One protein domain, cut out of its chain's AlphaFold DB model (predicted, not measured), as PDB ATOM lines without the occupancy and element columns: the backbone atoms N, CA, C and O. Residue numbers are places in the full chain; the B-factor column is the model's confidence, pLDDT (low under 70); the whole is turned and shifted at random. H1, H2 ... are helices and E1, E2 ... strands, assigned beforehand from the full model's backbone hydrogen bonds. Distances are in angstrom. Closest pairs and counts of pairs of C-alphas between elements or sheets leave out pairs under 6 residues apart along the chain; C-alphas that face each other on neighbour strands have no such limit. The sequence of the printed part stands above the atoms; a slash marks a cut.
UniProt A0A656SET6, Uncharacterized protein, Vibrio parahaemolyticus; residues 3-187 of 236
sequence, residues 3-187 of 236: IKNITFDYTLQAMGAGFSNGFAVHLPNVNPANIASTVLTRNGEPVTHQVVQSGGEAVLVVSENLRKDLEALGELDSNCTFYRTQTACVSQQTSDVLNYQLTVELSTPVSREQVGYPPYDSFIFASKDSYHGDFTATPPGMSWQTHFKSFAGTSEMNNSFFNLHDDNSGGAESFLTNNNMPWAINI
ATOM      1  N   ILE A   3     -45.375  37.917  52.892       94.31
ATOM      2  CA  ILE A   3     -45.580  37.463  51.524       94.31
ATOM      3  C   ILE A   3     -47.058  37.623  51.196       94.31
ATOM      4  O   ILE A   3     -47.911  37.031  51.849       94.31
ATOM      5  N   LYS A   4     -47.343  38.449  50.190       96.88
ATOM      6  CA  LYS A   4     -48.686  38.645  49.624       96.88
ATOM      7  C   LYS A   4     -48.852  37.891  48.303       96.88
ATOM      8  O   LYS A   4     -49.910  37.329  48.067       96.88
ATOM      9  N   ASN A   5     -47.795  37.870  47.490       96.56
ATOM     10  CA  ASN A   5     -47.763  37.223  46.183       96.56
ATOM     11  C   ASN A   5     -46.574  36.269  46.095       96.56
ATOM     12  O   ASN A   5     -45.485  36.588  46.587       96.56
ATOM     13  N   ILE A   6     -46.790  35.130  45.444       95.56
ATOM     14  CA  ILE A   6     -45.761  34.149  45.108       95.56
ATOM     15  C   ILE A   6     -45.907  33.828  43.624       95.56
ATOM     16  O   ILE A   6     -47.017  33.569  43.167       95.56
ATOM     17  N   THR A   7     -44.799  33.838  42.893       97.50
ATOM     18  CA  THR A   7     -44.760  33.411  41.494       97.50
ATOM     19  C   THR A   7     -43.778  32.257  41.368       97.50
ATOM     20  O   THR A   7     -42.687  32.316  41.938       97.50
ATOM     21  N   PHE A   8     -44.195  31.219  40.653       97.75
ATOM     22  CA  PHE A   8     -43.375  30.082  40.270       97.75
ATOM     23  C   PHE A   8     -43.344  30.002  38.749       97.75
ATOM     24  O   PHE A   8     -44.398  30.032  38.110       97.75
ATOM     25  N   ASP A   9     -42.145  29.858  38.202       97.88
ATOM     26  CA  ASP A   9     -41.923  29.578  36.793       97.88
ATOM     27  C   ASP A   9     -41.346  28.162  36.693       97.88
ATOM     28  O   ASP A   9     -40.370  27.830  37.372       97.88
ATOM     29  N   TYR A  10     -41.986  27.316  35.891       97.88
ATOM     30  CA  TYR A  10     -41.578  25.934  35.662       97.88
ATOM     31  C   TYR A  10     -41.420  25.678  34.174       97.88
ATOM     32  O   TYR A  10     -42.274  26.070  33.381       97.88
ATOM     33  N   THR A  11     -40.397  24.916  33.818       97.12
ATOM     34  CA  THR A  11     -40.200  24.425  32.457       97.12
ATOM     35  C   THR A  11     -39.923  22.933  32.520       97.12
ATOM     36  O   THR A  11     -39.072  22.492  33.296       97.12
ATOM     37  N   LEU A  12     -40.663  22.140  31.742       96.94
ATOM     38  CA  LEU A  12     -40.389  20.710  31.645       96.94
ATOM     39  C   LEU A  12     -39.126  20.491  30.816       96.94
ATOM     40  O   LEU A  12     -39.120  20.752  29.617       96.94
ATOM     41  N   GLN A  13     -38.095  19.942  31.452       95.69
ATOM     42  CA  GLN A  13     -36.807  19.697  30.804       95.69
ATOM     43  C   GLN A  13     -36.721  18.330  30.118       95.69
ATOM     44  O   GLN A  13     -36.218  18.208  29.000       95.69
ATOM     45  N   ALA A  14     -37.244  17.294  30.777       96.38
ATOM     46  CA  ALA A  14     -37.279  15.927  30.272       96.38
ATOM     47  C   ALA A  14     -38.322  15.089  31.034       96.38
ATOM     48  O   ALA A  14     -38.712  15.429  32.151       96.38
ATOM     49  N   MET A  15     -38.758  13.971  30.445       97.38
ATOM     50  CA  MET A  15     -39.638  12.979  31.079       97.38
ATOM     51  C   MET A  15     -39.276  11.563  30.603       97.38
ATOM     52  O   MET A  15     -39.704  11.146  29.526       97.38
ATOM     53  N   GLY A  16     -38.518  10.828  31.425       96.12
ATOM     54  CA  GLY A  16     -38.019   9.465  31.165       96.12
ATOM     55  C   GLY A  16     -38.809   8.355  31.858       96.12
ATOM     56  O   GLY A  16     -38.230   7.450  32.445       96.12
ATOM     57  N   ALA A  17     -40.138   8.464  31.902       91.69
ATOM     58  CA  ALA A  17     -40.991   7.475  32.561       91.69
ATOM     59  C   ALA A  17     -42.254   7.181  31.746       91.69
ATOM     60  O   ALA A  17     -42.776   8.034  31.025       91.69
ATOM     61  N   GLY A  18     -42.741   5.940  31.850       93.06
ATOM     62  CA  GLY A  18     -43.892   5.461  31.077       93.06
ATOM     63  C   GLY A  18     -45.248   5.820  31.682       93.06
ATOM     64  O   GLY A  18     -46.232   5.936  30.953       93.06
ATOM     65  N   PHE A  19     -45.317   6.012  33.001       96.38
ATOM     66  CA  PHE A  19     -46.565   6.369  33.668       96.38
ATOM     67  C   PHE A  19     -46.937   7.834  33.454       96.38
ATOM     68  O   PHE A  19     -46.082   8.711  33.334       96.38
ATOM     69  N   SER A  20     -48.244   8.095  33.432       97.50
ATOM     70  CA  SER A  20     -48.775   9.456  33.413       97.50
ATOM     71  C   SER A  20     -48.697  10.069  34.806       97.50
ATOM     72  O   SER A  20     -49.291   9.537  35.748       97.50
ATOM     73  N   ASN A  21     -47.978  11.185  34.906       98.25
ATOM     74  CA  ASN A  21     -47.824  11.958  36.128       98.25
ATOM     75  C   ASN A  21     -48.289  13.396  35.924       98.25
ATOM     76  O   ASN A  21     -48.030  14.007  34.882       98.25
ATOM     77  N   GLY A  22     -48.938  13.935  36.947       98.31
ATOM     78  CA  GLY A  22     -49.075  15.367  37.140       98.31
ATOM     79  C   GLY A  22     -47.910  15.935  37.950       98.31
ATOM     80  O   GLY A  22     -47.070  15.202  38.478       98.31
ATOM     81  N   PHE A  23     -47.878  17.258  38.046       98.75
ATOM     82  CA  PHE A  23     -46.889  18.012  38.808       98.75
ATOM     83  C   PHE A  23     -47.578  19.119  39.603       98.75
ATOM     84  O   PHE A  23     -48.490  19.785  39.100       98.75
ATOM     85  N   ALA A  24     -47.161  19.307  40.849       98.62
ATOM     86  CA  ALA A  24     -47.758  20.267  41.764       98.62
ATOM     87  C   ALA A  24     -46.718  20.856  42.721       98.62
ATOM     88  O   ALA A  24     -45.630  20.311  42.904       98.62
ATOM     89  N   VAL A  25     -47.085  21.972  43.350       98.12
ATOM     90  CA  VAL A  25     -46.349  22.548  44.476       98.12
ATOM     91  C   VAL A  25     -47.236  22.601  45.708       98.12
ATOM     92  O   VAL A  25     -48.405  22.986  45.648       98.12
ATOM     93  N   HIS A  26     -46.663  22.195  46.829       97.44
ATOM     94  CA  HIS A  26     -47.296  22.130  48.124       97.44
ATOM     95  C   HIS A  26     -46.693  23.181  49.068       97.44
ATOM     96  O   HIS A  26     -45.477  23.346  49.182       97.44
ATOM     97  N   LEU A  27     -47.566  23.935  49.732       95.62
ATOM     98  CA  LEU A  27     -47.223  24.910  50.761       95.62
ATOM     99  C   LEU A  27     -47.874  24.459  52.085       95.62
ATOM    100  O   LEU A  27     -48.948  24.962  52.428       95.62
ATOM    101  N   PRO A  28     -47.243  23.535  52.841       92.69
ATOM    102  CA  PRO A  28     -47.882  22.792  53.944       92.69
ATOM    103  C   PRO A  28     -48.465  23.671  55.051       92.69
ATOM    104  O   PRO A  28     -49.458  23.350  55.694       92.69
ATOM    105  N   ASN A  29     -47.861  24.833  55.265       92.00
ATOM    106  CA  ASN A  29     -48.231  25.751  56.338       92.00
ATOM    107  C   ASN A  29     -49.134  26.904  55.858       92.00
ATOM    108  O   ASN A  29     -49.369  27.872  56.594       92.00
ATOM    109  N   VAL A  30     -49.613  26.847  54.611       93.94
ATOM    110  CA  VAL A  30     -50.522  27.834  54.025       93.94
ATOM    111  C   VAL A  30     -51.910  27.215  53.905       93.94
ATOM    112  O   VAL A  30     -52.109  26.224  53.214       93.94
ATOM    113  N   ASN A  31     -52.890  27.829  54.565       93.50
ATOM    114  CA  ASN A  31     -54.286  27.407  54.470       93.50
ATOM    115  C   ASN A  31     -54.856  27.781  53.082       93.50
ATOM    116  O   ASN A  31     -54.794  28.966  52.729       93.50
ATOM    117  N   PRO A  32     -55.468  26.844  52.330       94.88
ATOM    118  CA  PRO A  32     -56.101  27.122  51.038       94.88
ATOM    119  C   PRO A  32     -57.129  28.252  51.076       94.88
ATOM    120  O   PRO A  32     -57.233  29.022  50.128       94.88
ATOM    121  N   ALA A  33     -57.857  28.412  52.186       94.88
ATOM    122  CA  ALA A  33     -58.837  29.486  52.355       94.88
ATOM    123  C   ALA A  33     -58.200  30.890  52.388       94.88
ATOM    124  O   ALA A  33     -58.895  31.890  52.213       94.88
ATOM    125  N   ASN A  34     -56.886  30.982  52.619       95.69
ATOM    126  CA  ASN A  34     -56.147  32.235  52.523       95.69
ATOM    127  C   ASN A  34     -55.629  32.510  51.102       95.69
ATOM    128  O   ASN A  34     -54.964  33.520  50.907       95.69
ATOM    129  N   ILE A  35     -55.906  31.665  50.107       97.06
ATOM    130  CA  ILE A  35     -55.598  31.954  48.702       97.06
ATOM    131  C   ILE A  35     -56.737  32.807  48.133       97.06
ATOM    132  O   ILE A  35     -57.873  32.353  48.029       97.06
ATOM    133  N   ALA A  36     -56.434  34.056  47.780       97.56
ATOM    134  CA  ALA A  36     -57.387  34.973  47.160       97.56
ATOM    135  C   ALA A  36     -57.605  34.633  45.685       97.56
ATOM    136  O   ALA A  36     -58.733  34.643  45.196       97.56
ATOM    137  N   SER A  37     -56.515  34.359  44.969       97.56
ATOM    138  CA  SER A  37     -56.561  34.002  43.558       97.56
ATOM    139  C   SER A  37     -55.340  33.184  43.149       97.56
ATOM    140  O   SER A  37     -54.279  33.239  43.778       97.56
ATOM    141  N   THR A  38     -55.509  32.416  42.073       98.00
ATOM    142  CA  THR A  38     -54.404  31.788  41.348       98.00
ATOM    143  C   THR A  38     -54.555  32.089  39.869       98.00
ATOM    144  O   THR A  38     -55.667  32.073  39.338       98.00
ATOM    145  N   VAL A  39     -53.439  32.372  39.211       98.31
ATOM    146  CA  VAL A  39     -53.352  32.475  37.756       98.31
ATOM    147  C   VAL A  39     -52.286  31.493  37.314       98.31
ATOM    148  O   VAL A  39     -51.128  31.635  37.702       98.31
ATOM    149  N   LEU A  40     -52.682  30.497  36.530       98.81
ATOM    150  CA  LEU A  40     -51.775  29.519  35.947       98.81
ATOM    151  C   LEU A  40     -51.901  29.569  34.428       98.81
ATOM    152  O   LEU A  40     -52.996  29.416  33.882       98.81
ATOM    153  N   THR A  41     -50.774  29.776  33.759       98.75
ATOM    154  CA  THR A  41     -50.674  29.678  32.301       98.75
ATOM    155  C   THR A  41     -49.755  28.533  31.911       98.75
ATOM    156  O   THR A  41     -48.804  28.233  32.631       98.75
ATOM    157  N   ARG A  42     -50.039  27.909  30.768       98.56
ATOM    158  CA  ARG A  42     -49.177  26.967  30.061       98.56
ATOM    159  C   ARG A  42     -48.867  27.556  28.689       98.56
ATOM    160  O   ARG A  42     -49.783  27.776  27.902       98.56
ATOM    161  N   ASN A  43     -47.595  27.826  28.410       97.56
ATOM    162  CA  ASN A  43     -47.132  28.496  27.188       97.56
ATOM    163  C   ASN A  43     -47.856  29.831  26.916       97.56
ATOM    164  O   ASN A  43     -48.182  30.151  25.778       97.56
ATOM    165  N   GLY A  44     -48.135  30.597  27.977       97.75
ATOM    166  CA  GLY A  44     -48.836  31.884  27.903       97.75
ATOM    167  C   GLY A  44     -50.365  31.792  27.871       97.75
ATOM    168  O   GLY A  44     -51.028  32.802  28.097       97.75
ATOM    169  N   GLU A  45     -50.933  30.600  27.681       98.12
ATOM    170  CA  GLU A  45     -52.382  30.393  27.652       98.12
ATOM    171  C   GLU A  45     -52.910  29.925  29.018       98.12
ATOM    172  O   GLU A  45     -52.301  29.046  29.636       98.12
ATOM    173  N   PRO A  46     -54.033  30.464  29.526       98.19
ATOM    174  CA  PRO A  46     -54.621  30.009  30.784       98.19
ATOM    175  C   PRO A  46     -54.972  28.518  30.761       98.19
ATOM    176  O   PRO A  46     -55.547  28.014  29.793       98.19
ATOM    177  N   VAL A  47     -54.681  27.815  31.855       98.06
ATOM    178  CA  VAL A  47     -55.139  26.429  32.022       98.06
ATOM    179  C   VAL A  47     -56.622  26.381  32.394       98.06
ATOM    180  O   VAL A  47     -57.176  27.336  32.939       98.06
ATOM    181  N   THR A  48     -57.275  25.249  32.126       96.19
ATOM    182  CA  THR A  48     -58.714  25.064  32.392       96.19
ATOM    183  C   THR A  48     -59.014  24.180  33.600       96.19
ATOM    184  O   THR A  48     -60.174  24.070  33.993       96.19
ATOM    185  N   HIS A  49     -58.006  23.510  34.164       96.56
ATOM    186  CA  HIS A  49     -58.174  22.652  35.334       96.56
ATOM    187  C   HIS A  49     -58.200  23.457  36.635       96.56
ATOM    188  O   HIS A  49     -57.807  24.624  36.695       96.56
ATOM    189  N   GLN A  50     -58.665  22.817  37.705       96.00
ATOM    190  CA  GLN A  50     -58.657  23.413  39.034       96.00
ATOM    191  C   GLN A  50     -57.231  23.424  39.601       96.00
ATOM    192  O   GLN A  50     -56.660  22.373  39.879       96.00
ATOM    193  N   VAL A  51     -56.676  24.622  39.811       97.88
ATOM    194  CA  VAL A  51     -55.308  24.796  40.329       97.88
ATOM    195  C   VAL A  51     -55.220  24.448  41.815       97.88
ATOM    196  O   VAL A  51     -54.353  23.683  42.216       97.88
ATOM    197  N   VAL A  52     -56.113  24.990  42.646       97.06
ATOM    198  CA  VAL A  52     -56.081  24.783  44.104       97.06
ATOM    199  C   VAL A  52     -56.895  23.546  44.469       97.06
ATOM    200  O   VAL A  52     -58.109  23.531  44.248       97.06
ATOM    201  N   GLN A  53     -56.260  22.529  45.050       93.94
ATOM    202  CA  GLN A  53     -56.980  21.370  45.587       93.94
ATOM    203  C   GLN A  53     -57.789  21.751  46.835       93.94
ATOM    204  O   GLN A  53     -57.420  22.645  47.597       93.94
ATOM    205  N   SER A  54     -58.906  21.058  47.058       83.88
ATOM    206  CA  SER A  54     -59.604  21.113  48.345       83.88
ATOM    207  C   SER A  54     -58.779  20.398  49.412       83.88
ATOM    208  O   SER A  54     -58.247  19.331  49.133       83.88
ATOM    209  N   GLY A  55     -58.715  20.931  50.631       82.69
ATOM    210  CA  GLY A  55     -57.984  20.283  51.718       82.69
ATOM    211  C   GLY A  55     -57.653  21.233  52.863       82.69
ATOM    212  O   GLY A  55     -58.122  22.374  52.899       82.69
ATOM    213  N   GLY A  56     -56.853  20.745  53.813       85.88
ATOM    214  CA  GLY A  56     -56.356  21.532  54.947       85.88
ATOM    215  C   GLY A  56     -55.118  22.379  54.634       85.88
ATOM    216  O   GLY A  56     -54.786  23.277  55.406       85.88
ATOM    217  N   GLU A  57     -54.464  22.125  53.502       92.25
ATOM    218  CA  GLU A  57     -53.171  22.694  53.113       92.25
ATOM    219  C   GLU A  57     -53.139  23.045  51.620       92.25
ATOM    220  O   GLU A  57     -53.874  22.477  50.807       92.25
ATOM    221  N   ALA A  58     -52.333  24.042  51.257       95.75
ATOM    222  CA  ALA A  58     -52.294  24.592  49.909       95.75
ATOM    223  C   ALA A  58     -51.503  23.697  48.950       95.75
ATOM    224  O   ALA A  58     -50.278  23.782  48.868       95.75
ATOM    225  N   VAL A  59     -52.230  22.894  48.173       98.00
ATOM    226  CA  VAL A  59     -51.706  22.113  47.046       98.00
ATOM    227  C   VAL A  59     -52.146  22.755  45.732       98.00
ATOM    228  O   VAL A  59     -53.341  22.935  45.480       98.00
ATOM    229  N   LEU A  60     -51.168  23.115  44.901       98.38
ATOM    230  CA  LEU A  60     -51.341  23.870  43.663       98.38
ATOM    231  C   LEU A  60     -50.910  23.012  42.467       98.38
ATOM    232  O   LEU A  60     -49.720  22.789  42.250       98.38
ATOM    233  N   VAL A  61     -51.880  22.521  41.696       98.62
ATOM    234  CA  VAL A  61     -51.663  21.647  40.535       98.62
ATOM    235  C   VAL A  61     -51.211  22.465  39.330       98.62
ATOM    236  O   VAL A  61     -51.980  23.246  38.766       98.62
ATOM    237  N   VAL A  62     -49.964  22.245  38.911       98.75
ATOM    238  CA  VAL A  62     -49.331  22.903  37.758       98.75
ATOM    239  C   VAL A  62     -49.675  22.169  36.457       98.75
ATOM    240  O   VAL A  62     -50.036  22.794  35.463       98.75
ATOM    241  N   SER A  63     -49.640  20.835  36.470       98.38
ATOM    242  CA  SER A  63     -50.126  19.987  35.372       98.38
ATOM    243  C   SER A  63     -50.831  18.754  35.933       98.38
ATOM    244  O   SER A  63     -50.364  18.158  36.901       98.38
ATOM    245  N   GLU A  64     -51.949  18.354  35.322       98.38
ATOM    246  CA  GLU A  64     -52.662  17.118  35.676       98.38
ATOM    247  C   GLU A  64     -52.023  15.870  35.046       98.38
ATOM    248  O   GLU A  64     -52.128  14.769  35.598       98.38
ATOM    249  N   ASN A  65     -51.401  16.019  33.870       98.12
ATOM    250  CA  ASN A  65     -50.817  14.919  33.106       98.12
ATOM    251  C   ASN A  65     -49.815  15.432  32.056       98.12
ATOM    252  O   ASN A  65     -50.189  15.755  30.928       98.12
ATOM    253  N   LEU A  66     -48.530  15.440  32.412       97.50
ATOM    254  CA  LEU A  66     -47.450  15.882  31.523       97.50
ATOM    255  C   LEU A  66     -47.325  15.006  30.274       97.50
ATOM    256  O   LEU A  66     -47.059  15.510  29.186       97.50
ATOM    257  N   ARG A  67     -47.556  13.695  30.405       97.50
ATOM    258  CA  ARG A  67     -47.468  12.767  29.275       97.50
ATOM    259  C   ARG A  67     -48.508  13.099  28.208       97.50
ATOM    260  O   ARG A  67     -48.164  13.219  27.038       97.50
ATOM    261  N   LYS A  68     -49.762  13.279  28.617       97.06
ATOM    262  CA  LYS A  68     -50.859  13.638  27.711       97.06
ATOM    263  C   LYS A  68     -50.631  15.002  27.061       97.06
ATOM    264  O   LYS A  68     -50.949  15.175  25.887       97.06
ATOM    265  N   ASP A  69     -50.077  15.953  27.811       97.25
ATOM    266  CA  ASP A  69     -49.715  17.271  27.288       97.25
ATOM    267  C   ASP A  69     -48.664  17.158  26.170       97.25
ATOM    268  O   ASP A  69     -48.840  17.741  25.101       97.25
ATOM    269  N   LEU A  70     -47.619  16.351  26.373       98.06
ATOM    270  CA  LEU A  70     -46.584  16.087  25.368       98.06
ATOM    271  C   LEU A  70     -47.117  15.322  24.142       98.06
ATOM    272  O   LEU A  70     -46.774  15.657  23.010       98.06
ATOM    273  N   GLU A  71     -47.984  14.325  24.343       97.38
ATOM    274  CA  GLU A  71     -48.649  13.595  23.250       97.38
ATOM    275  C   GLU A  71     -49.500  14.540  22.387       97.38
ATOM    276  O   GLU A  71     -49.453  14.472  21.159       97.38
ATOM    277  N   ALA A  72     -50.238  15.464  23.010       96.88
ATOM    278  CA  ALA A  72     -51.052  16.450  22.298       96.88
ATOM    279  C   ALA A  72     -50.212  17.444  21.474       96.88
ATOM    280  O   ALA A  72     -50.699  17.972  20.473       96.88
ATOM    281  N   LEU A  73     -48.965  17.684  21.886       97.38
ATOM    282  CA  LEU A  73     -48.002  18.532  21.183       97.38
ATOM    283  C   LEU A  73     -47.215  17.779  20.098       97.38
ATOM    284  O   LEU A  73     -46.483  18.405  19.340       97.38
ATOM    285  N   GLY A  74     -47.386  16.457  19.985       97.44
ATOM    286  CA  GLY A  74     -46.651  15.631  19.024       97.44
ATOM    287  C   GLY A  74     -45.197  15.368  19.421       97.44
ATOM    288  O   GLY A  74     -44.403  14.948  18.586       97.44
ATOM    289  N   GLU A  75     -44.850  15.595  20.688       97.75
ATOM    290  CA  GLU A  75     -43.496  15.390  21.211       97.75
ATOM    291  C   GLU A  75     -43.206  13.911  21.495       97.75
ATOM    292  O   GLU A  75     -42.043  13.512  21.574       97.75
ATOM    293  N   LEU A  76     -44.249  13.086  21.643       97.94
ATOM    294  CA  LEU A  76     -44.130  11.645  21.866       97.94
ATOM    295  C   LEU A  76     -44.718  10.845  20.701       97.94
ATOM    296  O   LEU A  76     -45.828  11.112  20.243       97.94
ATOM    297  N   ASP A  77     -43.996   9.809  20.280       95.38
ATOM    298  CA  ASP A  77     -44.439   8.843  19.273       95.38
ATOM    299  C   ASP A  77     -43.942   7.416  19.598       95.38
ATOM    300  O   ASP A  77     -43.470   7.133  20.701       95.38
ATOM    301  N   SER A  78     -44.081   6.482  18.651       94.88
ATOM    302  CA  SER A  78     -43.666   5.085  18.842       94.88
ATOM    303  C   SER A  78     -42.152   4.882  18.978       94.88
ATOM    304  O   SER A  78     -41.731   3.873  19.537       94.88
ATOM    305  N   ASN A  79     -41.337   5.786  18.435       95.12
ATOM    306  CA  ASN A  79     -39.874   5.751  18.502       95.12
ATOM    307  C   ASN A  79     -39.342   6.614  19.657       95.12
ATOM    308  O   ASN A  79     -38.328   6.277  20.270       95.12
ATOM    309  N   CYS A  80     -40.050   7.698  19.969       96.75
ATOM    310  CA  CYS A  80     -39.734   8.663  21.009       96.75
ATOM    311  C   CYS A  80     -40.818   8.639  22.080       96.75
ATOM    312  O   CYS A  80     -41.671   9.516  22.176       96.75
ATOM    313  N   THR A  81     -40.798   7.568  22.870       96.56
ATOM    314  CA  THR A  81     -41.795   7.281  23.907       96.56
ATOM    315  C   THR A  81     -41.614   8.127  25.166       96.56
ATOM    316  O   THR A  81     -42.537   8.205  25.989       96.56
ATOM    317  N   PHE A  82     -40.432   8.730  25.310       97.62
ATOM    318  CA  PHE A  82     -40.023   9.613  26.394       97.62
ATOM    319  C   PHE A  82     -39.585  10.967  25.847       97.62
ATOM    320  O   PHE A  82     -39.104  11.076  24.718       97.62
ATOM    321  N   TYR A  83     -39.746  12.005  26.658       97.75
ATOM    322  CA  TYR A  83     -39.422  13.366  26.256       97.75
ATOM    323  C   TYR A  83     -37.991  13.704  26.655       97.75
ATOM    324  O   TYR A  83     -37.652  13.711  27.838       97.75
ATOM    325  N   ARG A  84     -37.153  13.962  25.653       96.31
ATOM    326  CA  ARG A  84     -35.771  14.439  25.754       96.31
ATOM    327  C   ARG A  84     -34.834  13.595  26.623       96.31
ATOM    328  O   ARG A  84     -33.775  14.082  26.991       96.31
ATOM    329  N   THR A  85     -35.139  12.326  26.901       97.00
ATOM    330  CA  THR A  85     -34.205  11.380  27.559       97.00
ATOM    331  C   THR A  85     -33.550  10.401  26.583       97.00
ATOM    332  O   THR A  85     -32.500   9.827  26.871       97.00
ATOM    333  N   GLN A  86     -34.116  10.224  25.388       96.88
ATOM    334  CA  GLN A  86     -33.583   9.345  24.348       96.88
ATOM    335  C   GLN A  86     -32.721  10.153  23.367       96.88
ATOM    336  O   GLN A  86     -33.237  11.024  22.670       96.88
ATOM    337  N   THR A  87     -31.424   9.848  23.241       95.50
ATOM    338  CA  THR A  87     -30.488  10.628  22.398       95.50
ATOM    339  C   THR A  87     -30.953  10.784  20.947       95.50
ATOM    340  O   THR A  87     -30.800  11.853  20.367       95.50
ATOM    341  N   ALA A  88     -31.557   9.744  20.364       95.81
ATOM    342  CA  ALA A  88     -32.068   9.782  18.990       95.81
ATOM    343  C   ALA A  88     -33.285  10.711  18.804       95.81
ATOM    344  O   ALA A  88     -33.608  11.066  17.676       95.81
ATOM    345  N   CYS A  89     -33.942  11.103  19.899       96.12
ATOM    346  CA  CYS A  89     -35.161  11.908  19.903       96.12
ATOM    347  C   CYS A  89     -34.902  13.398  20.157       96.12
ATOM    348  O   CYS A  89     -35.728  14.231  19.798       96.12
ATOM    349  N   VAL A  90     -33.745  13.755  20.727       94.12
ATOM    350  CA  VAL A  90     -33.445  15.135  21.153       94.12
ATOM    351  C   VAL A  90     -33.560  16.136  20.003       94.12
ATOM    352  O   VAL A  90     -34.074  17.228  20.202       94.12
ATOM    353  N   SER A  91     -33.128  15.774  18.791       93.12
ATOM    354  CA  SER A  91     -33.172  16.684  17.638       93.12
ATOM    355  C   SER A  91     -34.564  16.887  17.038       93.12
ATOM    356  O   SER A  91     -34.739  17.806  16.245       93.12
ATOM    357  N   GLN A  92     -35.522  16.004  17.337       94.38
ATOM    358  CA  GLN A  92     -36.901  16.112  16.846       94.38
ATOM    359  C   GLN A  92     -37.865  16.668  17.896       94.38
ATOM    360  O   GLN A  92     -38.938  17.129  17.527       94.38
ATOM    361  N   GLN A  93     -37.491  16.613  19.175       96.19
ATOM    362  CA  GLN A  93     -38.307  17.096  20.280       96.19
ATOM    363  C   GLN A  93     -37.953  18.536  20.629       96.19
ATOM    364  O   GLN A  93     -36.788  18.860  20.883       96.19
ATOM    365  N   THR A  94     -38.967  19.389  20.677       95.38
ATOM    366  CA  THR A  94     -38.809  20.812  20.974       95.38
ATOM    367  C   THR A  94     -38.362  20.965  22.420       95.38
ATOM    368  O   THR A  94     -38.942  20.354  23.310       95.38
ATOM    369  N   SER A  95     -37.324  21.750  22.681       92.75
ATOM    370  CA  SER A  95     -36.942  22.160  24.034       92.75
ATOM    371  C   SER A  95     -37.937  23.159  24.612       92.75
ATOM    372  O   SER A  95     -38.634  23.847  23.867       92.75
ATOM    373  N   ASP A  96     -38.041  23.198  25.943       92.81
ATOM    374  CA  ASP A  96     -38.928  24.110  26.668       92.81
ATOM    375  C   ASP A  96     -40.365  24.120  26.119       92.81
ATOM    376  O   ASP A  96     -41.041  25.145  26.092       92.81
ATOM    377  N   VAL A  97     -40.856  22.971  25.644       96.69
ATOM    378  CA  VAL A  97     -42.154  22.895  24.951       96.69
ATOM    379  C   VAL A  97     -43.332  23.105  25.908       96.69
ATOM    380  O   VAL A  97     -44.443  23.436  25.490       96.69
ATOM    381  N   LEU A  98     -43.094  22.924  27.206       97.88
ATOM    382  CA  LEU A  98     -44.055  23.126  28.280       97.88
ATOM    383  C   LEU A  98     -43.459  24.071  29.325       97.88
ATOM    384  O   LEU A  98     -42.679  23.653  30.182       97.88
ATOM    385  N   ASN A  99     -43.870  25.335  29.261       98.31
ATOM    386  CA  ASN A  99     -43.586  26.359  30.262       98.31
ATOM    387  C   ASN A  99     -44.851  26.681  31.045       98.31
ATOM    388  O   ASN A  99     -45.917  26.871  30.455       98.31
ATOM    389  N   TYR A 100     -44.723  26.810  32.357       98.75
ATOM    390  CA  TYR A 100     -45.811  27.153  33.252       98.75
ATOM    391  C   TYR A 100     -45.434  28.360  34.096       98.75
ATOM    392  O   TYR A 100     -44.356  28.394  34.685       98.75
ATOM    393  N   GLN A 101     -46.355  29.311  34.211       98.75
ATOM    394  CA  GLN A 101     -46.250  30.395  35.180       98.75
ATOM    395  C   GLN A 101     -47.450  30.343  36.114       98.75
ATOM    396  O   GLN A 101     -48.588  30.528  35.678       98.75
ATOM    397  N   LEU A 102     -47.176  30.109  37.395       98.69
ATOM    398  CA  LEU A 102     -48.151  30.089  38.474       98.69
ATOM    399  C   LEU A 102     -47.964  31.325  39.349       98.69
ATOM    400  O   LEU A 102     -46.945  31.463  40.019       98.69
ATOM    401  N   THR A 103     -48.967  32.192  39.401       98.50
ATOM    402  CA  THR A 103     -49.039  33.296  40.364       98.50
ATOM    403  C   THR A 103     -50.108  33.002  41.407       98.50
ATOM    404  O   THR A 103     -51.246  32.683  41.065       98.50
ATOM    405  N   VAL A 104     -49.742  33.131  42.680       97.75
ATOM    406  CA  VAL A 104     -50.599  32.918  43.849       97.75
ATOM    407  C   VAL A 104     -50.692  34.223  44.624       97.75
ATOM    408  O   VAL A 104     -49.674  34.739  45.090       97.75
ATOM    409  N   GLU A 105     -51.907  34.732  44.805       98.06
ATOM    410  CA  GLU A 105     -52.184  35.859  45.694       98.06
ATOM    411  C   GLU A 105     -52.850  35.352  46.975       98.06
ATOM    412  O   GLU A 105     -53.856  34.644  46.931       98.06
ATOM    413  N   LEU A 106     -52.319  35.747  48.130       97.50
ATOM    414  CA  LEU A 106     -52.904  35.436  49.433       97.50
ATOM    415  C   LEU A 106     -53.866  36.540  49.868       97.50
ATOM    416  O   LEU A 106     -53.533  37.712  49.747       97.50
ATOM    417  N   SER A 107     -55.023  36.214  50.438       97.69
ATOM    418  CA  SER A 107     -55.988  37.184  50.980       97.69
ATOM    419  C   SER A 107     -55.347  38.049  52.067       97.69
ATOM    420  O   SER A 107     -55.347  39.278  51.964       97.69
ATOM    421  N   THR A 108     -54.702  37.403  53.042       96.50
ATOM    422  CA  THR A 108     -53.904  38.041  54.099       96.50
ATOM    423  C   THR A 108     -52.427  37.702  53.900       96.50
ATOM    424  O   THR A 108     -52.122  36.520  53.713       96.50
ATOM    425  N   PRO A 109     -51.499  38.681  53.943       96.38
ATOM    426  CA  PRO A 109     -50.070  38.394  53.896       96.38
ATOM    427  C   PRO A 109     -49.643  37.395  54.979       96.38
ATOM    428  O   PRO A 109     -50.107  37.462  56.113       96.38
ATOM    429  N   VAL A 110     -48.748  36.475  54.625       95.00
ATOM    430  CA  VAL A 110     -48.229  35.427  55.521       95.00
ATOM    431  C   VAL A 110     -46.723  35.607  55.691       95.00
ATOM    432  O   VAL A 110     -46.039  36.031  54.760       95.00
ATOM    433  N   SER A 111     -46.172  35.318  56.869       95.12
ATOM    434  CA  SER A 111     -44.724  35.411  57.080       95.12
ATOM    435  C   SER A 111     -43.968  34.433  56.168       95.12
ATOM    436  O   SER A 111     -44.444  33.337  55.869       95.12
ATOM    437  N   ARG A 112     -42.767  34.811  55.709       93.06
ATOM    438  CA  ARG A 112     -41.910  33.916  54.911       93.06
ATOM    439  C   ARG A 112     -41.610  32.620  55.661       93.06
ATOM    440  O   ARG A 112     -41.554  31.568  55.045       93.06
ATOM    441  N   GLU A 113     -41.432  32.709  56.972       93.25
ATOM    442  CA  GLU A 113     -41.151  31.582  57.851       93.25
ATOM    443  C   GLU A 113     -42.308  30.579  57.861       93.25
ATOM    444  O   GLU A 113     -42.065  29.377  57.869       93.25
ATOM    445  N   GLN A 114     -43.552  31.064  57.799       91.06
ATOM    446  CA  GLN A 114     -44.719  30.201  57.671       91.06
ATOM    447  C   GLN A 114     -44.819  29.618  56.258       91.06
ATOM    448  O   GLN A 114     -44.976  28.416  56.137       91.06
ATOM    449  N   VAL A 115     -44.666  30.407  55.188       91.88
ATOM    450  CA  VAL A 115     -44.690  29.870  53.805       91.88
ATOM    451  C   VAL A 115     -43.587  28.824  53.570       91.88
ATOM    452  O   VAL A 115     -43.791  27.870  52.826       91.88
ATOM    453  N   GLY A 116     -42.426  29.003  54.200       91.31
ATOM    454  CA  GLY A 116     -41.238  28.182  54.011       91.31
ATOM    455  C   GLY A 116     -40.206  28.811  53.068       91.31
ATOM    456  O   GLY A 116     -40.427  29.846  52.420       91.31
ATOM    457  N   TYR A 117     -39.045  28.160  53.007       90.31
ATOM    458  CA  TYR A 117     -37.905  28.554  52.182       90.31
ATOM    459  C   TYR A 117     -37.697  27.556  51.038       90.31
ATOM    460  O   TYR A 117     -37.976  26.374  51.227       90.31
ATOM    461  N   PRO A 118     -37.174  27.999  49.880       89.06
ATOM    462  CA  PRO A 118     -36.759  27.090  48.824       89.06
ATOM    463  C   PRO A 118     -35.718  26.054  49.304       89.06
ATOM    464  O   PRO A 118     -34.837  26.415  50.092       89.06
ATOM    465  N   PRO A 119     -35.746  24.816  48.778       92.06
ATOM    466  CA  PRO A 119     -36.707  24.326  47.790       92.06
ATOM    467  C   PRO A 119     -38.104  24.130  48.402       92.06
ATOM    468  O   PRO A 119     -38.254  23.538  49.466       92.06
ATOM    469  N   TYR A 120     -39.122  24.665  47.721       94.56
ATOM    470  CA  TYR A 120     -40.521  24.416  48.068       94.56
ATOM    471  C   TYR A 120     -40.878  22.959  47.763       94.56
ATOM    472  O   TYR A 120     -40.215  22.337  46.933       94.56
ATOM    473  N   ASP A 121     -41.927  22.434  48.393       96.75
ATOM    474  CA  ASP A 121     -42.368  21.049  48.216       96.75
ATOM    475  C   ASP A 121     -43.023  20.846  46.841       96.75
ATOM    476  O   ASP A 121     -44.241  20.844  46.693       96.75
ATOM    477  N   SER A 122     -42.198  20.779  45.800       97.25
ATOM    478  CA  SER A 122     -42.630  20.414  44.455       97.25
ATOM    479  C   SER A 122     -42.594  18.901  44.319       97.25
ATOM    480  O   SER A 122     -41.625  18.264  44.731       97.25
ATOM    481  N   PHE A 123     -43.642  18.331  43.739       98.50
ATOM    482  CA  PHE A 123     -43.843  16.891  43.745       98.50
ATOM    483  C   PHE A 123     -44.577  16.421  42.494       98.50
ATOM    484  O   PHE A 123     -45.276  17.188  41.822       98.50
ATOM    485  N   ILE A 124     -44.415  15.135  42.193       98.56
ATOM    486  CA  ILE A 124     -45.210  14.450  41.173       98.56
ATOM    487  C   ILE A 124     -46.297  13.615  41.836       98.56
ATOM    488  O   ILE A 124     -46.132  13.121  42.953       98.56
ATOM    489  N   PHE A 125     -47.396  13.429  41.120       98.56
ATOM    490  CA  PHE A 125     -48.498  12.566  41.528       98.56
ATOM    491  C   PHE A 125     -49.029  11.794  40.325       98.56
ATOM    492  O   PHE A 125     -48.840  12.210  39.180       98.56
ATOM    493  N   ALA A 126     -49.717  10.681  40.563       98.31
ATOM    494  CA  ALA A 126     -50.243   9.870  39.476       98.31
ATOM    495  C   ALA A 126     -51.412  10.610  38.821       98.31
ATOM    496  O   ALA A 126     -52.314  11.101  39.506       98.31
ATOM    497  N   SER A 127     -51.442  10.681  37.493       98.06
ATOM    498  CA  SER A 127     -52.564  11.320  36.806       98.06
ATOM    499  C   SER A 127     -53.876  10.587  37.095       98.06
ATOM    500  O   SER A 127     -53.930   9.356  37.176       98.06
ATOM    501  N   LYS A 128     -54.964  11.353  37.236       96.31
ATOM    502  CA  LYS A 128     -56.302  10.805  37.490       96.31
ATOM    503  C   LYS A 128     -56.676   9.769  36.421       96.31
ATOM    504  O   LYS A 128     -56.360   9.944  35.243       96.31
ATOM    505  N   ASP A 129     -57.335   8.692  36.851       95.88
ATOM    506  CA  ASP A 129     -57.859   7.620  35.992       95.88
ATOM    507  C   ASP A 129     -56.800   6.959  35.080       95.88
ATOM    508  O   ASP A 129     -57.138   6.302  34.097       95.88
ATOM    509  N   SER A 130     -55.510   7.108  35.406       96.62
ATOM    510  CA  SER A 130     -54.388   6.552  34.646       96.62
ATOM    511  C   SER A 130     -53.765   5.361  35.372       96.62
ATOM    512  O   SER A 130     -53.529   5.407  36.579       96.62
ATOM    513  N   TYR A 131     -53.478   4.286  34.633       96.44
ATOM    514  CA  TYR A 131     -52.736   3.146  35.176       96.44
ATOM    515  C   TYR A 131     -51.375   3.602  35.716       96.44
ATOM    516  O   TYR A 131     -50.662   4.363  35.057       96.44
ATOM    517  N   HIS A 132     -51.030   3.123  36.908       95.81
ATOM    518  CA  HIS A 132     -49.834   3.549  37.628       95.81
ATOM    519  C   HIS A 132     -49.156   2.365  38.333       95.81
ATOM    520  O   HIS A 132     -48.716   2.474  39.468       95.81
ATOM    521  N   GLY A 133     -49.118   1.207  37.668       93.69
ATOM    522  CA  GLY A 133     -48.527  -0.019  38.201       93.69
ATOM    523  C   GLY A 133     -49.500  -0.902  38.990       93.69
ATOM    524  O   GLY A 133     -50.539  -0.457  39.482       93.69
ATOM    525  N   ASP A 134     -49.128  -2.177  39.125       93.44
ATOM    526  CA  ASP A 134     -49.964  -3.230  39.727       93.44
ATOM    527  C   ASP A 134     -49.967  -3.223  41.267       93.44
ATOM    528  O   ASP A 134     -50.662  -4.022  41.895       93.44
ATOM    529  N   PHE A 135     -49.218  -2.314  41.899       90.88
ATOM    530  CA  PHE A 135     -49.241  -2.131  43.355       90.88
ATOM    531  C   PHE A 135     -50.529  -1.442  43.845       90.88
ATOM    532  O   PHE A 135     -50.769  -1.348  45.048       90.88
ATOM    533  N   THR A 136     -51.378  -0.985  42.919       92.12
ATOM    534  CA  THR A 136     -52.704  -0.426  43.195       92.12
ATOM    535  C   THR A 136     -53.770  -1.195  42.416       92.12
ATOM    536  O   THR A 136     -53.564  -1.563  41.263       92.12
ATOM    537  N   ALA A 137     -54.933  -1.438  43.027       92.62
ATOM    538  CA  ALA A 137     -56.043  -2.113  42.344       92.62
ATOM    539  C   ALA A 137     -56.778  -1.195  41.347       92.62
ATOM    540  O   ALA A 137     -57.424  -1.669  40.412       92.62
ATOM    541  N   THR A 138     -56.707   0.117  41.563       95.75
ATOM    542  CA  THR A 138     -57.335   1.156  40.742       95.75
ATOM    543  C   THR A 138     -56.375   2.334  40.600       95.75
ATOM    544  O   THR A 138     -55.632   2.582  41.550       95.75
ATOM    545  N   PRO A 139     -56.437   3.105  39.496       97.19
ATOM    546  CA  PRO A 139     -55.670   4.340  39.327       97.19
ATOM    547  C   PRO A 139     -55.649   5.214  40.594       97.19
ATOM    548  O   PRO A 139     -56.714   5.677  41.014       97.19
ATOM    549  N   PRO A 140     -54.480   5.444  41.225       97.25
ATOM    550  CA  PRO A 140     -54.428   6.079  42.540       97.25
ATOM    551  C   PRO A 140     -54.657   7.594  42.487       97.25
ATOM    552  O   PRO A 140     -55.066   8.190  43.487       97.25
ATOM    553  N   GLY A 141     -54.422   8.238  41.340       97.38
ATOM    554  CA  GLY A 141     -54.530   9.691  41.227       97.38
ATOM    555  C   GLY A 141     -53.629  10.406  42.243       97.38
ATOM    556  O   GLY A 141     -52.547   9.928  42.582       97.38
ATOM    557  N   MET A 142     -54.140  11.498  42.815       96.19
ATOM    558  CA  MET A 142     -53.460  12.265  43.864       96.19
ATOM    559  C   MET A 142     -53.138  11.440  45.120       96.19
ATOM    560  O   MET A 142     -52.290  11.854  45.892       96.19
ATOM    561  N   SER A 143     -53.742  10.266  45.348       96.75
ATOM    562  CA  SER A 143     -53.383   9.453  46.521       96.75
ATOM    563  C   SER A 143     -51.984   8.831  46.429       96.75
ATOM    564  O   SER A 143     -51.424   8.450  47.456       96.75
ATOM    565  N   TRP A 144     -51.400   8.748  45.228       97.44
ATOM    566  CA  TRP A 144     -49.985   8.433  45.038       97.44
ATOM    567  C   TRP A 144     -49.209   9.717  44.749       97.44
ATOM    568  O   TRP A 144     -49.585  10.483  43.859       97.44
ATOM    569  N   GLN A 145     -48.133   9.945  45.500       97.50
ATOM    570  CA  GLN A 145     -47.307  11.151  45.425       97.50
ATOM    571  C   GLN A 145     -45.842  10.788  45.676       97.50
ATOM    572  O   GLN A 145     -45.552   9.800  46.348       97.50
ATOM    573  N   THR A 146     -44.915  11.590  45.157       97.50
ATOM    574  CA  THR A 146     -43.481  11.499  45.467       97.50
ATOM    575  C   THR A 146     -42.899  12.897  45.632       97.50
ATOM    576  O   THR A 146     -42.957  13.698  44.698       97.50
ATOM    577  N   HIS A 147     -42.327  13.172  46.806       97.88
ATOM    578  CA  HIS A 147     -41.841  14.492  47.225       97.88
ATOM    579  C   HIS A 147     -40.330  14.491  47.500       97.88
ATOM    580  O   HIS A 147     -39.683  13.442  47.500       97.88
ATOM    581  N   PHE A 148     -39.757  15.667  47.791       96.44
ATOM    582  CA  PHE A 148     -38.417  15.736  48.384       96.44
ATOM    583  C   PHE A 148     -38.394  15.101  49.774       96.44
ATOM    584  O   PHE A 148     -39.361  15.192  50.530       96.44
ATOM    585  N   LYS A 149     -37.239  14.537  50.150       94.94
ATOM    586  CA  LYS A 149     -37.123  13.725  51.367       94.94
ATOM    587  C   LYS A 149     -37.418  14.429  52.692       94.94
ATOM    588  O   LYS A 149     -37.664  13.772  53.696       94.94
ATOM    589  N   SER A 150     -37.389  15.761  52.698       92.69
ATOM    590  CA  SER A 150     -37.723  16.595  53.856       92.69
ATOM    591  C   SER A 150     -39.227  16.763  54.087       92.69
ATOM    592  O   SER A 150     -39.613  17.367  55.086       92.69
ATOM    593  N   PHE A 151     -40.072  16.295  53.166       93.94
ATOM    594  CA  PHE A 151     -41.527  16.406  53.249       93.94
ATOM    595  C   PHE A 151     -42.165  15.034  53.445       93.94
ATOM    596  O   PHE A 151     -41.624  14.020  53.016       93.94
ATOM    597  N   ALA A 152     -43.331  15.007  54.091       92.12
ATOM    598  CA  ALA A 152     -44.045  13.776  54.438       92.12
ATOM    599  C   ALA A 152     -45.184  13.427  53.460       92.12
ATOM    600  O   ALA A 152     -45.941  12.500  53.728       92.12
ATOM    601  N   GLY A 153     -45.306  14.162  52.350       94.50
ATOM    602  CA  GLY A 153     -46.475  14.121  51.473       94.50
ATOM    603  C   GLY A 153     -47.595  15.052  51.937       94.50
ATOM    604  O   GLY A 153     -47.482  15.713  52.974       94.50
ATOM    605  N   THR A 154     -48.664  15.118  51.148       95.69
ATOM    606  CA  THR A 154     -49.874  15.891  51.481       95.69
ATOM    607  C   THR A 154     -50.898  15.043  52.252       95.69
ATOM    608  O   THR A 154     -50.807  13.816  52.301       95.69
ATOM    609  N   SER A 155     -51.943  15.666  52.791       94.12
ATOM    610  CA  SER A 155     -53.070  15.041  53.479       94.12
ATOM    611  C   SER A 155     -53.909  14.135  52.578       94.12
ATOM    612  O   SER A 155     -54.646  13.295  53.087       94.12
ATOM    613  N   GLU A 156     -53.814  14.310  51.259       94.12
ATOM    614  CA  GLU A 156     -54.478  13.461  50.262       94.12
ATOM    615  C   GLU A 156     -53.660  12.204  49.930       94.12
ATOM    616  O   GLU A 156     -54.186  11.270  49.317       94.12
ATOM    617  N   MET A 157     -52.380  12.156  50.317       95.44
ATOM    618  CA  MET A 157     -51.535  10.996  50.073       95.44
ATOM    619  C   MET A 157     -52.029   9.793  50.878       95.44
ATOM    620  O   MET A 157     -52.299   9.865  52.079       95.44
ATOM    621  N   ASN A 158     -52.091   8.636  50.226       95.38
ATOM    622  CA  ASN A 158     -52.302   7.384  50.922       95.38
ATOM    623  C   ASN A 158     -50.974   6.877  51.499       95.38
ATOM    624  O   ASN A 158     -50.162   6.259  50.808       95.38
ATOM    625  N   ASN A 159     -50.797   7.069  52.805       93.75
ATOM    626  CA  ASN A 159     -49.601   6.635  53.530       93.75
ATOM    627  C   ASN A 159     -49.367   5.114  53.506       93.75
ATOM    628  O   ASN A 159     -48.280   4.677  53.877       93.75
ATOM    629  N   SER A 160     -50.325   4.292  53.052       94.38
ATOM    630  CA  SER A 160     -50.077   2.859  52.836       94.38
ATOM    631  C   SER A 160     -49.076   2.579  51.711       94.38
ATOM    632  O   SER A 160     -48.683   1.427  51.543       94.38
ATOM    633  N   PHE A 161     -48.711   3.588  50.912       94.12
ATOM    634  CA  PHE A 161     -47.666   3.473  49.896       94.12
ATOM    635  C   PHE A 161     -46.249   3.605  50.457       94.12
ATOM    636  O   PHE A 161     -45.306   3.178  49.794       94.12
ATOM    637  N   PHE A 162     -46.083   4.144  51.668       95.19
ATOM    638  CA  PHE A 162     -44.775   4.160  52.315       95.19
ATOM    639  C   PHE A 162     -44.302   2.749  52.646       95.19
ATOM    640  O   PHE A 162     -45.091   1.885  53.029       95.19
ATOM    641  N   ASN A 163     -42.986   2.552  52.572       94.94
ATOM    642  CA  ASN A 163     -42.318   1.284  52.861       94.94
ATOM    643  C   ASN A 163     -42.764   0.121  51.952       94.94
ATOM    644  O   ASN A 163     -42.666  -1.049  52.332       94.94
ATOM    645  N   LEU A 164     -43.272   0.435  50.755       93.62
ATOM    646  CA  LEU A 164     -43.483  -0.544  49.693       93.62
ATOM    647  C   LEU A 164     -42.263  -0.600  48.772       93.62
ATOM    648  O   LEU A 164     -41.681   0.423  48.421       93.62
ATOM    649  N   HIS A 165     -41.944  -1.805  48.298       93.38
ATOM    650  CA  HIS A 165     -40.832  -2.046  47.375       93.38
ATOM    651  C   HIS A 165     -39.495  -1.519  47.927       93.38
ATOM    652  O   HIS A 165     -39.066  -1.976  48.984       93.38
ATOM    653  N   ASP A 166     -38.841  -0.602  47.211       95.62
ATOM    654  CA  ASP A 166     -37.548  -0.026  47.593       95.62
ATOM    655  C   ASP A 166     -37.681   1.216  48.485       95.62
ATOM    656  O   ASP A 166     -36.669   1.730  48.963       95.62
ATOM    657  N   ASP A 167     -38.903   1.711  48.713       96.50
ATOM    658  CA  ASP A 167     -39.139   2.819  49.634       96.50
ATOM    659  C   ASP A 167     -38.851   2.394  51.079       96.50
ATOM    660  O   ASP A 167     -39.237   1.314  51.526       96.50
ATOM    661  N   ASN A 168     -38.182   3.267  51.820       95.50
ATOM    662  CA  ASN A 168     -37.835   3.111  53.227       95.50
ATOM    663  C   ASN A 168     -38.134   4.418  53.982       95.50
ATOM    664  O   ASN A 168     -37.314   4.916  54.756       95.50
ATOM    665  N   SER A 169     -39.297   5.014  53.702       94.81
ATOM    666  CA  SER A 169     -39.747   6.246  54.353       94.81
ATOM    667  C   SER A 169     -39.982   6.039  55.850       94.81
ATOM    668  O   SER A 169     -40.746   5.157  56.254       94.81
ATOM    669  N   GLY A 170     -39.398   6.888  56.701       83.38
ATOM    670  CA  GLY A 170     -39.588   6.778  58.142       83.38
ATOM    671  C   GLY A 170     -38.828   7.803  58.984       83.38
ATOM    672  O   GLY A 170     -37.759   8.300  58.636       83.38
ATOM    673  N   GLY A 171     -39.367   8.083  60.172       81.12
ATOM    674  CA  GLY A 171     -38.744   9.004  61.118       81.12
ATOM    675  C   GLY A 171     -38.792  10.453  60.629       81.12
ATOM    676  O   GLY A 171     -39.870  11.034  60.563       81.12
ATOM    677  N   ALA A 172     -37.622  11.040  60.366       85.06
ATOM    678  CA  ALA A 172     -37.478  12.443  59.971       85.06
ATOM    679  C   ALA A 172     -37.401  12.658  58.447       85.06
ATOM    680  O   ALA A 172     -37.448  13.808  58.014       85.06
ATOM    681  N   GLU A 173     -37.268  11.590  57.653       91.31
ATOM    682  CA  GLU A 173     -37.139  11.661  56.195       91.31
ATOM    683  C   GLU A 173     -38.084  10.654  55.510       91.31
ATOM    684  O   GLU A 173     -38.309   9.550  56.012       91.31
ATOM    685  N   SER A 174     -38.623  11.032  54.352       95.00
ATOM    686  CA  SER A 174     -39.499  10.195  53.514       95.00
ATOM    687  C   SER A 174     -38.988  10.135  52.073       95.00
ATOM    688  O   SER A 174     -38.054  10.843  51.715       95.00
ATOM    689  N   PHE A 175     -39.582   9.295  51.228       96.75
ATOM    690  CA  PHE A 175     -39.274   9.191  49.798       96.75
ATOM    691  C   PHE A 175     -37.792   8.907  49.511       96.75
ATOM    692  O   PHE A 175     -37.161   9.559  48.674       96.75
ATOM    693  N   LEU A 176     -37.231   7.944  50.236       96.19
ATOM    694  CA  LEU A 176     -35.868   7.470  50.041       96.19
ATOM    695  C   LEU A 176     -35.787   5.958  50.199       96.19
ATOM    696  O   LEU A 176     -36.639   5.336  50.828       96.19
ATOM    697  N   THR A 177     -34.721   5.374  49.677       95.75
ATOM    698  CA  THR A 177     -34.381   3.964  49.870       95.75
ATOM    699  C   THR A 177     -33.606   3.726  51.171       95.75
ATOM    700  O   THR A 177     -33.106   4.649  51.810       95.75
ATOM    701  N   ASN A 178     -33.389   2.459  51.541       94.19
ATOM    702  CA  ASN A 178     -32.600   2.092  52.731       94.19
ATOM    703  C   ASN A 178     -31.099   2.480  52.653       94.19
ATOM    704  O   ASN A 178     -30.384   2.399  53.646       94.19
ATOM    705  N   ASN A 179     -30.593   2.893  51.485       92.38
ATOM    706  CA  ASN A 179     -29.235   3.437  51.336       92.38
ATOM    707  C   ASN A 179     -29.211   4.966  51.170       92.38
ATOM    708  O   ASN A 179     -28.228   5.495  50.657       92.38
ATOM    709  N   ASN A 180     -30.265   5.658  51.613       92.38
ATOM    710  CA  ASN A 180     -30.433   7.114  51.567       92.38
ATOM    711  C   ASN A 180     -30.603   7.715  50.166       92.38
ATOM    712  O   ASN A 180     -30.519   8.936  50.026       92.38
ATOM    713  N   MET A 181     -30.851   6.907  49.129       95.94
ATOM    714  CA  MET A 181     -31.089   7.436  47.785       95.94
ATOM    715  C   MET A 181     -32.472   8.097  47.745       95.94
ATOM    716  O   MET A 181     -33.465   7.399  47.949       95.94
ATOM    717  N   PRO A 182     -32.566   9.415  47.497       96.00
ATOM    718  CA  PRO A 182     -33.852  10.099  47.457       96.00
ATOM    719  C   PRO A 182     -34.563   9.864  46.119       96.00
ATOM    720  O   PRO A 182     -33.919   9.824  45.069       96.00
ATOM    721  N   TRP A 183     -35.895   9.799  46.138       96.69
ATOM    722  CA  TRP A 183     -36.704   9.754  44.914       96.69
ATOM    723  C   TRP A 183     -36.789  11.100  44.190       96.69
ATOM    724  O   TRP A 183     -37.033  11.132  42.985       96.69
ATOM    725  N   ALA A 184     -36.564  12.208  44.900       96.81
ATOM    726  CA  ALA A 184     -36.536  13.551  44.329       96.81
ATOM    727  C   ALA A 184     -35.322  14.343  44.828       96.81
ATOM    728  O   ALA A 184     -34.982  14.325  46.014       96.81
ATOM    729  N   ILE A 185     -34.678  15.074  43.917       95.38
ATOM    730  CA  ILE A 185     -33.482  15.882  44.183       95.38
ATOM    731  C   ILE A 185     -33.694  17.279  43.608       95.38
ATOM    732  O   ILE A 185     -34.192  17.429  42.498       95.38
ATOM    733  N   ASN A 186     -33.292  18.302  44.360       94.81
ATOM    734  CA  ASN A 186     -33.252  19.679  43.883       94.81
ATOM    735  C   ASN A 186     -31.806  20.077  43.553       94.81
ATOM    736  O   ASN A 186     -31.004  20.297  44.465       94.81
ATOM    737  N   ILE A 187     -31.500  20.222  42.265       93.88
ATOM    738  CA  ILE A 187     -30.221  20.745  41.765       93.88
ATOM    739  C   ILE A 187     -30.395  22.245  41.499       93.88
ATOM    740  O   ILE A 187     -31.424  22.668  40.982       93.88
TER     741      ILE A 187
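What this domain is: This is residues 3 to 187 of the 236 residues of an uncharacterized protein of Vibrio parahaemolyticus (UniProt A0A656SET6). There is little regular structure: a sandwich of two three-stranded antiparallel sheets, E1-E5-E3 and E4-E2-E6, face to face, with residues 127 to 187 a lobe of loops beyond E6. Of 185 printed residues, 60 are in named elements, two helices and six strands, mostly strand. It is compact, radius of gyration of the C-alphas 16.9 A, spanning 50 by 41 by 32 A.

Where its parts are: E1, residues 3-11, starts at C-alpha 3 (-45.580, 37.463, 51.524). E2 is residues 21-27, E3 35-42, E4 58-63, H1 66-72, E5 99-111, 28.3 A long, H2 112-115, and E6 121-126, ending at C-alpha 126 (-50.243, 9.870, 39.476).

How they stand to each other: N 8 of E1 and O 102 of E5 are 2.8 A apart, N 24 of E2 and O 123 of E6 3.0 A, both within hydrogen-bond range. H1, every O i to N i+4 pair within range, only grazes sheet E4-E2-E6; H2, too short for such a pair, only grazes the other.

The domain as a whole: The printed part has no cut; links E3 to E4 and H1 to E5 are long; no printed residue is under 70 pLDDT.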